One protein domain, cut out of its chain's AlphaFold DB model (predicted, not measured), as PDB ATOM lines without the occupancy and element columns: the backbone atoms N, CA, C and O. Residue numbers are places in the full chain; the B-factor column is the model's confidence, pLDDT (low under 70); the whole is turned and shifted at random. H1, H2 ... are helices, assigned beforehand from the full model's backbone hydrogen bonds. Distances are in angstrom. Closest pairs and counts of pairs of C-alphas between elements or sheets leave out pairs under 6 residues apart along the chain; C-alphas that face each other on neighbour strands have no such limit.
ATOM      1  N   SER A 137      30.914  13.587 -10.844       65.69
ATOM      2  CA  SER A 137      31.035  13.364  -9.400       65.69
ATOM      3  C   SER A 137      29.839  12.595  -8.825       65.69
ATOM      4  O   SER A 137      29.952  12.049  -7.738       65.69
ATOM      5  N   ALA A 138      28.710  12.528  -9.544       67.00
ATOM      6  CA  ALA A 138      27.556  11.712  -9.164       67.00
ATOM      7  C   ALA A 138      27.763  10.209  -9.429       67.00
ATOM      8  O   ALA A 138      27.076   9.370  -8.847       67.00
ATOM      9  N   ILE A 139      28.704   9.849 -10.305       74.69
ATOM     10  CA  ILE A 139      29.058   8.454 -10.538       74.69
ATOM     11  C   ILE A 139      30.043   8.076  -9.435       74.69
ATOM     12  O   ILE A 139      31.251   8.238  -9.588       74.69
ATOM     13  N   ASN A 140      29.509   7.582  -8.316       76.06
ATOM     14  CA  ASN A 140      30.264   7.045  -7.177       76.06
ATOM     15  C   ASN A 140      30.974   5.726  -7.546       76.06
ATOM     16  O   ASN A 140      30.794   4.697  -6.898       76.06
ATOM     17  N   ALA A 141      31.739   5.716  -8.635       81.19
ATOM     18  CA  ALA A 141      32.612   4.607  -8.966       81.19
ATOM     19  C   ALA A 141      33.859   4.710  -8.086       81.19
ATOM     20  O   ALA A 141      34.559   5.723  -8.109       81.19
ATOM     21  N   SER A 142      34.136   3.653  -7.321       87.88
ATOM     22  CA  SER A 142      35.384   3.536  -6.568       87.88
ATOM     23  C   SER A 142      36.580   3.704  -7.507       87.88
ATOM     24  O   SER A 142      36.577   3.204  -8.638       87.88
ATOM     25  N   GLU A 143      37.629   4.376  -7.035       89.31
ATOM     26  CA  GLU A 143      38.879   4.542  -7.780       89.31
ATOM     27  C   GLU A 143      39.442   3.188  -8.251       89.31
ATOM     28  O   GLU A 143      39.921   3.051  -9.382       89.31
ATOM     29  N   ALA A 144      39.275   2.158  -7.413       89.25
ATOM     30  CA  ALA A 144      39.668   0.783  -7.696       89.25
ATOM     31  C   ALA A 144      38.860   0.136  -8.832       89.25
ATOM     32  O   ALA A 144      39.371  -0.740  -9.521       89.25
ATOM     33  N   ALA A 145      37.617   0.558  -9.065       92.62
ATOM     34  CA  ALA A 145      36.829   0.066 -10.190       92.62
ATOM     35  C   ALA A 145      37.302   0.714 -11.502       92.62
ATOM     36  O   ALA A 145      37.519   0.042 -12.508       92.62
ATOM     37  N   LEU A 146      37.564   2.022 -11.484       93.38
ATOM     38  CA  LEU A 146      38.020   2.770 -12.661       93.38
ATOM     39  C   LEU A 146      39.408   2.330 -13.151       93.38
ATOM     40  O   LEU A 146      39.721   2.442 -14.344       93.38
ATOM     41  N   SER A 147      40.254   1.814 -12.259       92.12
ATOM     42  CA  SER A 147      41.554   1.257 -12.639       92.12
ATOM     43  C   SER A 147      41.414   0.016 -13.537       92.12
ATOM     44  O   SER A 147      42.218  -0.119 -14.463       92.12
ATOM     45  N   ARG A 148      40.347  -0.785 -13.370       93.31
ATOM     46  CA  ARG A 148      40.052  -2.001 -14.157       93.31
ATOM     47  C   ARG A 148      39.598  -1.724 -15.593       93.31
ATOM     48  O   ARG A 148      39.739  -2.585 -16.453       93.31
ATOM     49  N   LEU A 149      39.091  -0.524 -15.880       94.81
ATOM     50  CA  LEU A 149      38.685  -0.156 -17.241       94.81
ATOM     51  C   LEU A 149      39.899  -0.131 -18.181       94.81
ATOM     52  O   LEU A 149      40.848   0.632 -17.959       94.81
ATOM     53  N   THR A 150      39.835  -0.916 -19.258       94.94
ATOM     54  CA  THR A 150      40.894  -1.056 -20.274       94.94
ATOM     55  C   THR A 150      40.832   0.016 -21.363       94.94
ATOM     56  O   THR A 150      41.816   0.239 -22.066       94.94
ATOM     57  N   GLY A 151      39.714   0.737 -21.484       96.31
ATOM     58  CA  GLY A 151      39.526   1.816 -22.452       96.31
ATOM     59  C   GLY A 151      38.464   2.826 -22.024       96.31
ATOM     60  O   GLY A 151      37.855   2.716 -20.959       96.31
ATOM     61  N   CYS A 152      38.264   3.857 -22.841       97.25
ATOM     62  CA  CYS A 152      37.156   4.791 -22.662       97.25
ATOM     63  C   CYS A 152      35.859   4.186 -23.218       97.25
ATOM     64  O   CYS A 152      35.783   3.907 -24.408       97.25
ATOM     65  N   VAL A 153      34.807   4.083 -22.404       96.88
ATOM     66  CA  VAL A 153      33.487   3.578 -22.841       96.88
ATOM     67  C   VAL A 153      32.805   4.439 -23.914       96.88
ATOM     68  O   VAL A 153      31.988   3.933 -24.673       96.88
ATOM     69  N   CYS A 154      33.144   5.728 -24.029       97.12
ATOM     70  CA  CYS A 154      32.520   6.619 -25.012       97.12
ATOM     71  C   CYS A 154      33.172   6.542 -26.401       97.12
ATOM     72  O   CYS A 154      32.461   6.569 -27.400       97.12
ATOM     73  N   CYS A 155      34.508   6.496 -26.486       97.25
ATOM     74  CA  CYS A 155      35.242   6.471 -27.762       97.25
ATOM     75  C   CYS A 155      35.936   5.138 -28.063       97.25
ATOM     76  O   CYS A 155      36.585   5.030 -29.099       97.25
ATOM     77  N   GLN A 156      35.837   4.157 -27.162       96.12
ATOM     78  CA  GLN A 156      36.465   2.830 -27.252       96.12
ATOM     79  C   GLN A 156      37.990   2.868 -27.449       96.12
ATOM     80  O   GLN A 156      38.616   1.872 -27.808       96.12
ATOM     81  N   THR A 157      38.624   4.013 -27.184       96.25
ATOM     82  CA  THR A 157      40.081   4.130 -27.243       96.25
ATOM     83  C   THR A 157      40.679   3.396 -26.050       96.25
ATOM     84  O   THR A 157      40.396   3.741 -24.897       96.25
ATOM     85  N   LYS A 158      41.499   2.378 -26.329       96.25
ATOM     86  CA  LYS A 158      42.215   1.599 -25.313       96.25
ATOM     87  C   LYS A 158      43.215   2.482 -24.569       96.25
ATOM     88  O   LYS A 158      43.906   3.311 -25.164       96.25
ATOM     89  N   TRP A 159      43.311   2.293 -23.260       95.19
ATOM     90  CA  TRP A 159      44.312   2.952 -22.437       95.19
ATOM     91  C   TRP A 159      45.655   2.251 -22.611       95.19
ATOM     92  O   TRP A 159      45.878   1.169 -22.087       95.19
ATOM     93  N   THR A 160      46.556   2.878 -23.364       84.44
ATOM     94  CA  THR A 160      47.904   2.356 -23.637       84.44
ATOM     95  C   THR A 160      48.900   2.626 -22.503       84.44
ATOM     96  O   THR A 160      49.973   2.037 -22.473       84.44
ATOM     97  N   VAL A 161      48.554   3.510 -21.561       76.44
ATOM     98  CA  VAL A 161      49.418   3.967 -20.459       76.44
ATOM     99  C   VAL A 161      48.677   3.811 -19.132       76.44
ATOM    100  O   VAL A 161      47.444   3.887 -19.104       76.44
ATOM    101  N   LYS A 162      49.429   3.659 -18.031       81.88
ATOM    102  CA  LYS A 162      48.959   3.765 -16.637       81.88
ATOM    103  C   LYS A 162      48.364   5.156 -16.363       81.88
ATOM    104  O   LYS A 162      48.975   5.995 -15.709       81.88
ATOM    105  N   LYS A 163      47.177   5.432 -16.904       91.38
ATOM    106  CA  LYS A 163      46.403   6.624 -16.563       91.38
ATOM    107  C   LYS A 163      45.815   6.438 -15.180       91.38
ATOM    108  O   LYS A 163      45.198   5.405 -14.905       91.38
ATOM    109  N   THR A 164      45.978   7.452 -14.340       93.00
ATOM    110  CA  THR A 164      45.323   7.483 -13.031       93.00
ATOM    111  C   THR A 164      43.806   7.501 -13.217       93.00
ATOM    112  O   THR A 164      43.298   7.952 -14.252       93.00
ATOM    113  N   ALA A 165      43.054   7.019 -12.230       92.56
ATOM    114  CA  ALA A 165      41.594   6.995 -12.305       92.56
ATOM    115  C   ALA A 165      41.005   8.398 -12.550       92.56
ATOM    116  O   ALA A 165      40.116   8.555 -13.387       92.56
ATOM    117  N   ALA A 166      41.581   9.432 -11.928       91.56
ATOM    118  CA  ALA A 166      41.217  10.828 -12.171       91.56
ATOM    119  C   ALA A 166      41.411  11.249 -13.643       91.56
ATOM    120  O   ALA A 166      40.545  11.902 -14.227       91.56
ATOM    121  N   GLN A 167      42.513  10.841 -14.288       93.81
ATOM    122  CA  GLN A 167      42.740  11.114 -15.714       93.81
ATOM    123  C   GLN A 167      41.740  10.376 -16.611       93.81
ATOM    124  O   GLN A 167      41.282  10.944 -17.608       93.81
ATOM    125  N   LYS A 168      41.386   9.129 -16.266       94.75
ATOM    126  CA  LYS A 168      40.362   8.359 -16.987       94.75
ATOM    127  C   LYS A 168      38.997   9.053 -16.893       94.75
ATOM    128  O   LYS A 168      38.378   9.280 -17.932       94.75
ATOM    129  N   LEU A 169      38.581   9.474 -15.694       93.44
ATOM    130  CA  LEU A 169      37.327  10.210 -15.474       93.44
ATOM    131  C   LEU A 169      37.283  11.535 -16.233       93.44
ATOM    132  O   LEU A 169      36.306  11.804 -16.927       93.44
ATOM    133  N   ASN A 170      38.352  12.333 -16.169       93.69
ATOM    134  CA  ASN A 170      38.421  13.610 -16.884       93.69
ATOM    135  C   ASN A 170      38.274  13.427 -18.400       93.69
ATOM    136  O   ASN A 170      37.579  14.200 -19.061       93.69
ATOM    137  N   HIS A 171      38.893  12.388 -18.971       95.12
ATOM    138  CA  HIS A 171      38.701  12.081 -20.384       95.12
ATOM    139  C   HIS A 171      37.278  11.608 -20.679       95.12
ATOM    140  O   HIS A 171      36.712  12.016 -21.688       95.12
ATOM    141  N   MET A 172      36.698  10.758 -19.831       95.69
ATOM    142  CA  MET A 172      35.332  10.267 -20.017       95.69
ATOM    143  C   MET A 172      34.303  11.399 -19.945       95.69
ATOM    144  O   MET A 172      33.408  11.420 -20.782       95.69
ATOM    145  N   ASP A 173      34.484  12.382 -19.057       94.50
ATOM    146  CA  ASP A 173      33.650  13.595 -18.984       94.50
ATOM    147  C   ASP A 173      33.774  14.451 -20.248       94.50
ATOM    148  O   ASP A 173      32.787  14.884 -20.839       94.50
ATOM    149  N   ALA A 174      35.002  14.671 -20.722       95.50
ATOM    150  CA  ALA A 174      35.217  15.405 -21.963       95.50
ATOM    151  C   ALA A 174      34.653  14.647 -23.180       95.50
ATOM    152  O   ALA A 174      34.112  15.257 -24.102       95.50
ATOM    153  N   CYS A 175      34.782  13.320 -23.200       97.31
ATOM    154  CA  CYS A 175      34.336  12.485 -24.307       97.31
ATOM    155  C   CYS A 175      32.810  12.326 -24.337       97.31
ATOM    156  O   CYS A 175      32.241  12.305 -25.429       97.31
ATOM    157  N   SER A 176      32.142  12.257 -23.183       96.25
ATOM    158  CA  SER A 176      30.679  12.215 -23.125       96.25
ATOM    159  C   SER A 176      30.058  13.518 -23.581       96.25
ATOM    160  O   SER A 176      29.129  13.475 -24.378       96.25
ATOM    161  N   LYS A 177      30.620  14.661 -23.172       95.44
ATOM    162  CA  LYS A 177      30.188  15.985 -23.643       95.44
ATOM    163  C   LYS A 177      30.321  16.115 -25.158       95.44
ATOM    164  O   LYS A 177      29.430  16.650 -25.801       95.44
ATOM    165  N   LYS A 178      31.403  15.583 -25.739       97.19
ATOM    166  CA  LYS A 178      31.610  15.574 -27.199       97.19
ATOM    167  C   LYS A 178      30.625  14.682 -27.954       97.19
ATOM    168  O   LYS A 178      30.348  14.960 -29.114       97.19
ATOM    169  N   ARG A 179      30.146  13.602 -27.332       96.81
ATOM    170  CA  ARG A 179      29.200  12.651 -27.940       96.81
ATOM    171  C   ARG A 179      27.763  12.811 -27.440       96.81
ATOM    172  O   ARG A 179      26.924  11.980 -27.763       96.81
ATOM    173  N   SER A 180      27.491  13.856 -26.661       95.75
ATOM    174  CA  SER A 180      26.180  14.148 -26.075       95.75
ATOM    175  C   SER A 180      25.566  12.983 -25.283       95.75
ATOM    176  O   SER A 180      24.351  12.806 -25.281       95.75
ATOM    177  N   TYR A 181      26.385  12.181 -24.594       96.50
ATOM    178  CA  TYR A 181      25.860  11.134 -23.713       96.50
ATOM    179  C   TYR A 181      25.277  11.745 -22.438       96.50
ATOM    180  O   TYR A 181      25.915  12.587 -21.800       96.50
ATOM    181  N   SER A 182      24.096  11.272 -22.032       94.75
ATOM    182  CA  SER A 182      23.522  11.622 -20.734       94.75
ATOM    183  C   SER A 182      24.379  11.034 -19.594       94.75
ATOM    184  O   SER A 182      25.052  10.009 -19.780       94.75
ATOM    185  N   PRO A 183      24.385  11.657 -18.400       91.38
ATOM    186  CA  PRO A 183      25.104  11.117 -17.244       91.38
ATOM    187  C   PRO A 183      24.619   9.714 -16.861       91.38
ATOM    188  O   PRO A 183      25.429   8.862 -16.496       91.38
ATOM    189  N   GLU A 184      23.318   9.454 -17.002       93.88
ATOM    190  CA  GLU A 184      22.709   8.154 -16.728       93.88
ATOM    191  C   GLU A 184      23.239   7.088 -17.687       93.88
ATOM    192  O   GLU A 184      23.727   6.046 -17.238       93.88
ATOM    193  N   THR A 185      23.260   7.379 -18.992       95.50
ATOM    194  CA  THR A 185      23.831   6.473 -19.996       95.50
ATOM    195  C   THR A 185      25.309   6.220 -19.729       95.50
ATOM    196  O   THR A 185      25.754   5.078 -19.825       95.50
ATOM    197  N   MET A 186      26.081   7.241 -19.336       95.00
ATOM    198  CA  MET A 186      27.481   7.018 -18.976       95.00
ATOM    199  C   MET A 186      27.604   6.077 -17.772       95.00
ATOM    200  O   MET A 186      28.403   5.142 -17.815       95.00
ATOM    201  N   SER A 187      26.809   6.289 -16.721       93.69
ATOM    202  CA  SER A 187      26.830   5.427 -15.536       93.69
ATOM    203  C   SER A 187      26.496   3.968 -15.881       93.69
ATOM    204  O   SER A 187      27.164   3.054 -15.395       93.69
ATOM    205  N   PHE A 188      25.533   3.750 -16.783       95.62
ATOM    206  CA  PHE A 188      25.161   2.428 -17.279       95.62
ATOM    207  C   PHE A 188      26.296   1.771 -18.076       95.62
ATOM    208  O   PHE A 188      26.645   0.621 -17.812       95.62
ATOM    209  N   LEU A 189      26.918   2.507 -19.002       96.12
ATOM    210  CA  LEU A 189      28.044   2.008 -19.800       96.12
ATOM    211  C   LEU A 189      29.247   1.637 -18.926       96.12
ATOM    212  O   LEU A 189      29.860   0.598 -19.147       96.12
ATOM    213  N   ILE A 190      29.559   2.448 -17.910       95.50
ATOM    214  CA  ILE A 190      30.632   2.149 -16.952       95.50
ATOM    215  C   ILE A 190      30.332   0.853 -16.202       95.50
ATOM    216  O   ILE A 190      31.178  -0.033 -16.173       95.50
ATOM    217  N   LYS A 191      29.133   0.724 -15.619       95.31
ATOM    218  CA  LYS A 191      28.735  -0.484 -14.878       95.31
ATOM    219  C   LYS A 191      28.797  -1.732 -15.758       95.31
ATOM    220  O   LYS A 191      29.319  -2.753 -15.328       95.31
ATOM    221  N   ARG A 192      28.315  -1.638 -17.002       96.25
ATOM    222  CA  ARG A 192      28.380  -2.733 -17.978       96.25
ATOM    223  C   ARG A 192      29.821  -3.175 -18.235       96.25
ATOM    224  O   ARG A 192      30.090  -4.371 -18.217       96.25
ATOM    225  N   GLU A 193      30.727  -2.226 -18.450       95.75
ATOM    226  CA  GLU A 193      32.123  -2.538 -18.757       95.75
ATOM    227  C   GLU A 193      32.880  -3.090 -17.544       95.75
ATOM    228  O   GLU A 193      33.707  -3.986 -17.684       95.75
ATOM    229  N   LEU A 194      32.560  -2.611 -16.338       94.94
ATOM    230  CA  LEU A 194      33.099  -3.168 -15.097       94.94
ATOM    231  C   LEU A 194      32.644  -4.614 -14.881       94.94
ATOM    232  O   LEU A 194      33.481  -5.469 -14.612       94.94
ATOM    233  N   ASN A 195      31.356  -4.904 -15.087       95.00
ATOM    234  CA  ASN A 195      30.835  -6.270 -15.000       95.00
ATOM    235  C   ASN A 195      31.468  -7.186 -16.059       95.00
ATOM    236  O   ASN A 195      31.750  -8.350 -15.785       95.00
ATOM    237  N   ALA A 196      31.708  -6.676 -17.272       94.12
ATOM    238  CA  ALA A 196      32.401  -7.427 -18.317       94.12
ATOM    239  C   ALA A 196      33.862  -7.718 -17.937       94.12
ATOM    240  O   ALA A 196      34.339  -8.831 -18.149       94.12
ATOM    241  N   ALA A 197      34.556  -6.750 -17.331       91.12
ATOM    242  CA  ALA A 197      35.919  -6.937 -16.843       91.12
ATOM    243  C   ALA A 197      35.996  -7.952 -15.688       91.12
ATOM    244  O   ALA A 197      36.937  -8.738 -15.635       91.12
ATOM    245  N   GLU A 198      35.011  -7.968 -14.785       92.06
ATOM    246  CA  GLU A 198      34.929  -8.958 -13.703       92.06
ATOM    247  C   GLU A 198      34.669 -10.367 -14.236       92.06
ATOM    248  O   GLU A 198      35.367 -11.300 -13.847       92.06
ATOM    249  N   LYS A 199      33.749 -10.514 -15.196       91.12
ATOM    250  CA  LYS A 199      33.521 -11.797 -15.877       91.12
ATOM    251  C   LYS A 199      34.769 -12.290 -16.600       91.12
ATOM    252  O   LYS A 199      35.142 -13.441 -16.428       91.12
ATOM    253  N   ALA A 200      35.458 -11.412 -17.327       88.25
ATOM    254  CA  ALA A 200      36.707 -11.764 -17.997       88.25
ATOM    255  C   ALA A 200      37.818 -12.165 -17.008       88.25
ATOM    256  O   ALA A 200      38.650 -13.008 -17.333       88.25
ATOM    257  N   ALA A 201      37.838 -11.586 -15.802       86.75
ATOM    258  CA  ALA A 201      38.775 -11.982 -14.752       86.75
ATOM    259  C   ALA A 201      38.435 -13.357 -14.151       86.75
ATOM    260  O   ALA A 201      39.353 -14.120 -13.856       86.75
ATOM    261  N   MET A 202      37.146 -13.685 -13.998       85.94
ATOM    262  CA  MET A 202      36.701 -15.006 -13.534       85.94
ATOM    263  C   MET A 202      36.932 -16.086 -14.597       85.94
ATOM    264  O   MET A 202      37.577 -17.091 -14.313       85.94
ATOM    265  N   GLU A 203      36.506 -15.852 -15.841       80.19
ATOM    266  CA  GLU A 203      36.717 -16.792 -16.951       80.19
ATOM    267  C   GLU A 203      38.209 -16.965 -17.264       80.19
ATOM    268  O   GLU A 203      38.672 -18.073 -17.516       80.19
ATOM    269  N   GLY A 204      39.007 -15.897 -17.175       65.44
ATOM    270  CA  GLY A 204      40.457 -15.977 -17.345       65.44
ATOM    271  C   GLY A 204      41.167 -16.826 -16.283       65.44
ATOM    272  O   GLY A 204      42.263 -17.316 -16.548       65.44
ATOM    273  N   ALA A 205      40.560 -17.026 -15.109       60.66
ATOM    274  CA  ALA A 205      41.074 -17.932 -14.083       60.66
ATOM    275  C   ALA A 205      40.653 -19.393 -14.322       60.66
ATOM    276  O   ALA A 205      41.365 -20.312 -13.916       60.66
ATOM    277  N   GLU A 206      39.527 -19.610 -15.004       58.31
ATOM    278  CA  GLU A 206      38.951 -20.937 -15.241       58.31
ATOM    279  C   GLU A 206      39.404 -21.569 -16.567       58.31
ATOM    280  O   GLU A 206      39.428 -22.791 -16.701       58.31
ATOM    281  N   ILE A 207      39.910 -20.772 -17.517       56.12
ATOM    282  CA  ILE A 207      40.594 -21.269 -18.726       56.12
ATOM    283  C   ILE A 207      42.046 -21.674 -18.383       56.12
ATOM    284  O   ILE A 207      42.989 -21.438 -19.133       56.12
ATOM    285  N   ASN A 208      42.255 -22.374 -17.267       53.97
ATOM    286  CA  ASN A 208      43.325 -23.364 -17.198       53.97
ATOM    287  C   ASN A 208      42.841 -24.579 -17.989       53.97
ATOM    288  O   ASN A 208      42.436 -25.597 -17.435       53.97
ATOM    289  N   THR A 209      42.844 -24.453 -19.320       59.38
ATOM    290  CA  THR A 209      42.627 -25.610 -20.192       59.38
ATOM    291  C   THR A 209      43.554 -26.733 -19.733       59.38
ATOM    292  O   THR A 209      44.711 -26.487 -19.392       59.38
ATOM    293  N   HIS A 210      43.074 -27.974 -19.723       62.97
ATOM    294  CA  HIS A 210      43.866 -29.143 -19.324       62.97
ATOM    295  C   HIS A 210      45.247 -29.188 -20.024       62.97
ATOM    296  O   HIS A 210      46.236 -29.631 -19.451       62.97
ATOM    297  N   LEU A 211      45.358 -28.623 -21.234       67.38
ATOM    298  CA  LEU A 211      46.622 -28.415 -21.949       67.38
ATOM    299  C   LEU A 211      47.598 -27.453 -21.251       67.38
ATOM    300  O   LEU A 211      48.797 -27.714 -21.248       67.38
ATOM    301  N   GLN A 212      47.128 -26.366 -20.641       67.75
ATOM    302  CA  GLN A 212      47.959 -25.468 -19.837       67.75
ATOM    303  C   GLN A 212      48.408 -26.127 -18.526       67.75
ATOM    304  O   GLN A 212      49.547 -25.907 -18.115       67.75
ATOM    305  N   SER A 213      47.576 -26.995 -17.932       69.06
ATOM    306  CA  SER A 213      47.976 -27.860 -16.809       69.06
ATOM    307  C   SER A 213      49.108 -28.808 -17.225       69.06
ATOM    308  O   SER A 213      50.166 -28.818 -16.600       69.06
ATOM    309  N   ILE A 214      48.956 -29.501 -18.363       75.44
ATOM    310  CA  ILE A 214      49.997 -30.384 -18.921       75.44
ATOM    311  C   ILE A 214      51.288 -29.603 -19.246       75.44
ATOM    312  O   ILE A 214      52.393 -30.098 -19.021       75.44
ATOM    313  N   LEU A 215      51.184 -28.373 -19.760       76.19
ATOM    314  CA  LEU A 215      52.351 -27.535 -20.072       76.19
ATOM    315  C   LEU A 215      53.063 -26.998 -18.820       76.19
ATOM    316  O   LEU A 215      54.280 -26.789 -18.865       76.19
ATOM    317  N   GLN A 216      52.345 -26.772 -17.717       71.81
ATOM    318  CA  GLN A 216      52.944 -26.385 -16.435       71.81
ATOM    319  C   GLN A 216      53.625 -27.577 -15.753       71.81
ATOM    320  O   GLN A 216      54.766 -27.436 -15.299       71.81
ATOM    321  N   ASP A 217      53.012 -28.761 -15.805       67.25
ATOM    322  CA  ASP A 217      53.622 -30.009 -15.330       67.25
ATOM    323  C   ASP A 217      54.885 -30.372 -16.127       67.25
ATOM    324  O   ASP A 217      55.880 -30.831 -15.563       67.25
ATOM    325  N   ALA A 218      54.913 -30.075 -17.430       65.00
ATOM    326  CA  ALA A 218      56.094 -30.278 -18.267       65.00
ATOM    327  C   ALA A 218      57.244 -29.285 -17.983       65.00
ATOM    328  O   ALA A 218      58.396 -29.568 -18.327       65.00
TER     329      ALA A 218
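What this domain is: This is residues 137 to 218 of the 300 residues of an uncharacterized protein of Agaricus bisporus var. burnettii (strain JB137-S8 / ATCC MYA-4627 / FGSC 10392) (UniProt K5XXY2). A compact body of H1, H2, the long loop of residues 149 to 164 and H3's residues 183 to 198 has an arm sticking out, residues 199 to 218, the rest of H3 and then H4. The printed part has 82 residues with four named helices, H1 to H4 in chain order, and no named strand: all helix. It is loose, with a radius of gyration of the C-alphas of 16.3 A, and spans 53 by 23 by 21 A.

Where its parts are: Find C-alpha 143 at (38.879, 4.542, -7.780), where H1 begins, residues 143 to 148. H2 is residues 165 to 178, 19.9 A; H3, residues 183 to 206, runs 35.0 A; H4, residues 210 to 218, ends at (56.094, -30.278, -18.267).

How they stand to each other: Look at Leu 146 and Ala 165, the closest C-alphas of H1 and H2, 5.5 A apart: they touch, about perpendicular at 75 degrees, H2 with residues 165 to 169 alone. H1 and H3 only just touch, with 3 pairs of C-alphas within 8 A, closest at Ala 145 and Leu 194, 7.0 A; H3 uses residues 194 to 197 alone. H2 and H3 are close but not clearly touching, 7.4 A between C-alphas 176 and 186. H4 is apart from H1, H2 and H3. Every O i to N i+4 pair is within hydrogen-bond range in H2, H3 and H4; in H1, 1 of 2.

The domain as a whole: The C-alphas farthest apart, Ser 180 and Ala 218, are 54.1 A apart. The printed part has no cut; the link H1 to H2 is long. Find pLDDT under 70 at residues 137 to 138, 204 to 213 and 217 to 218.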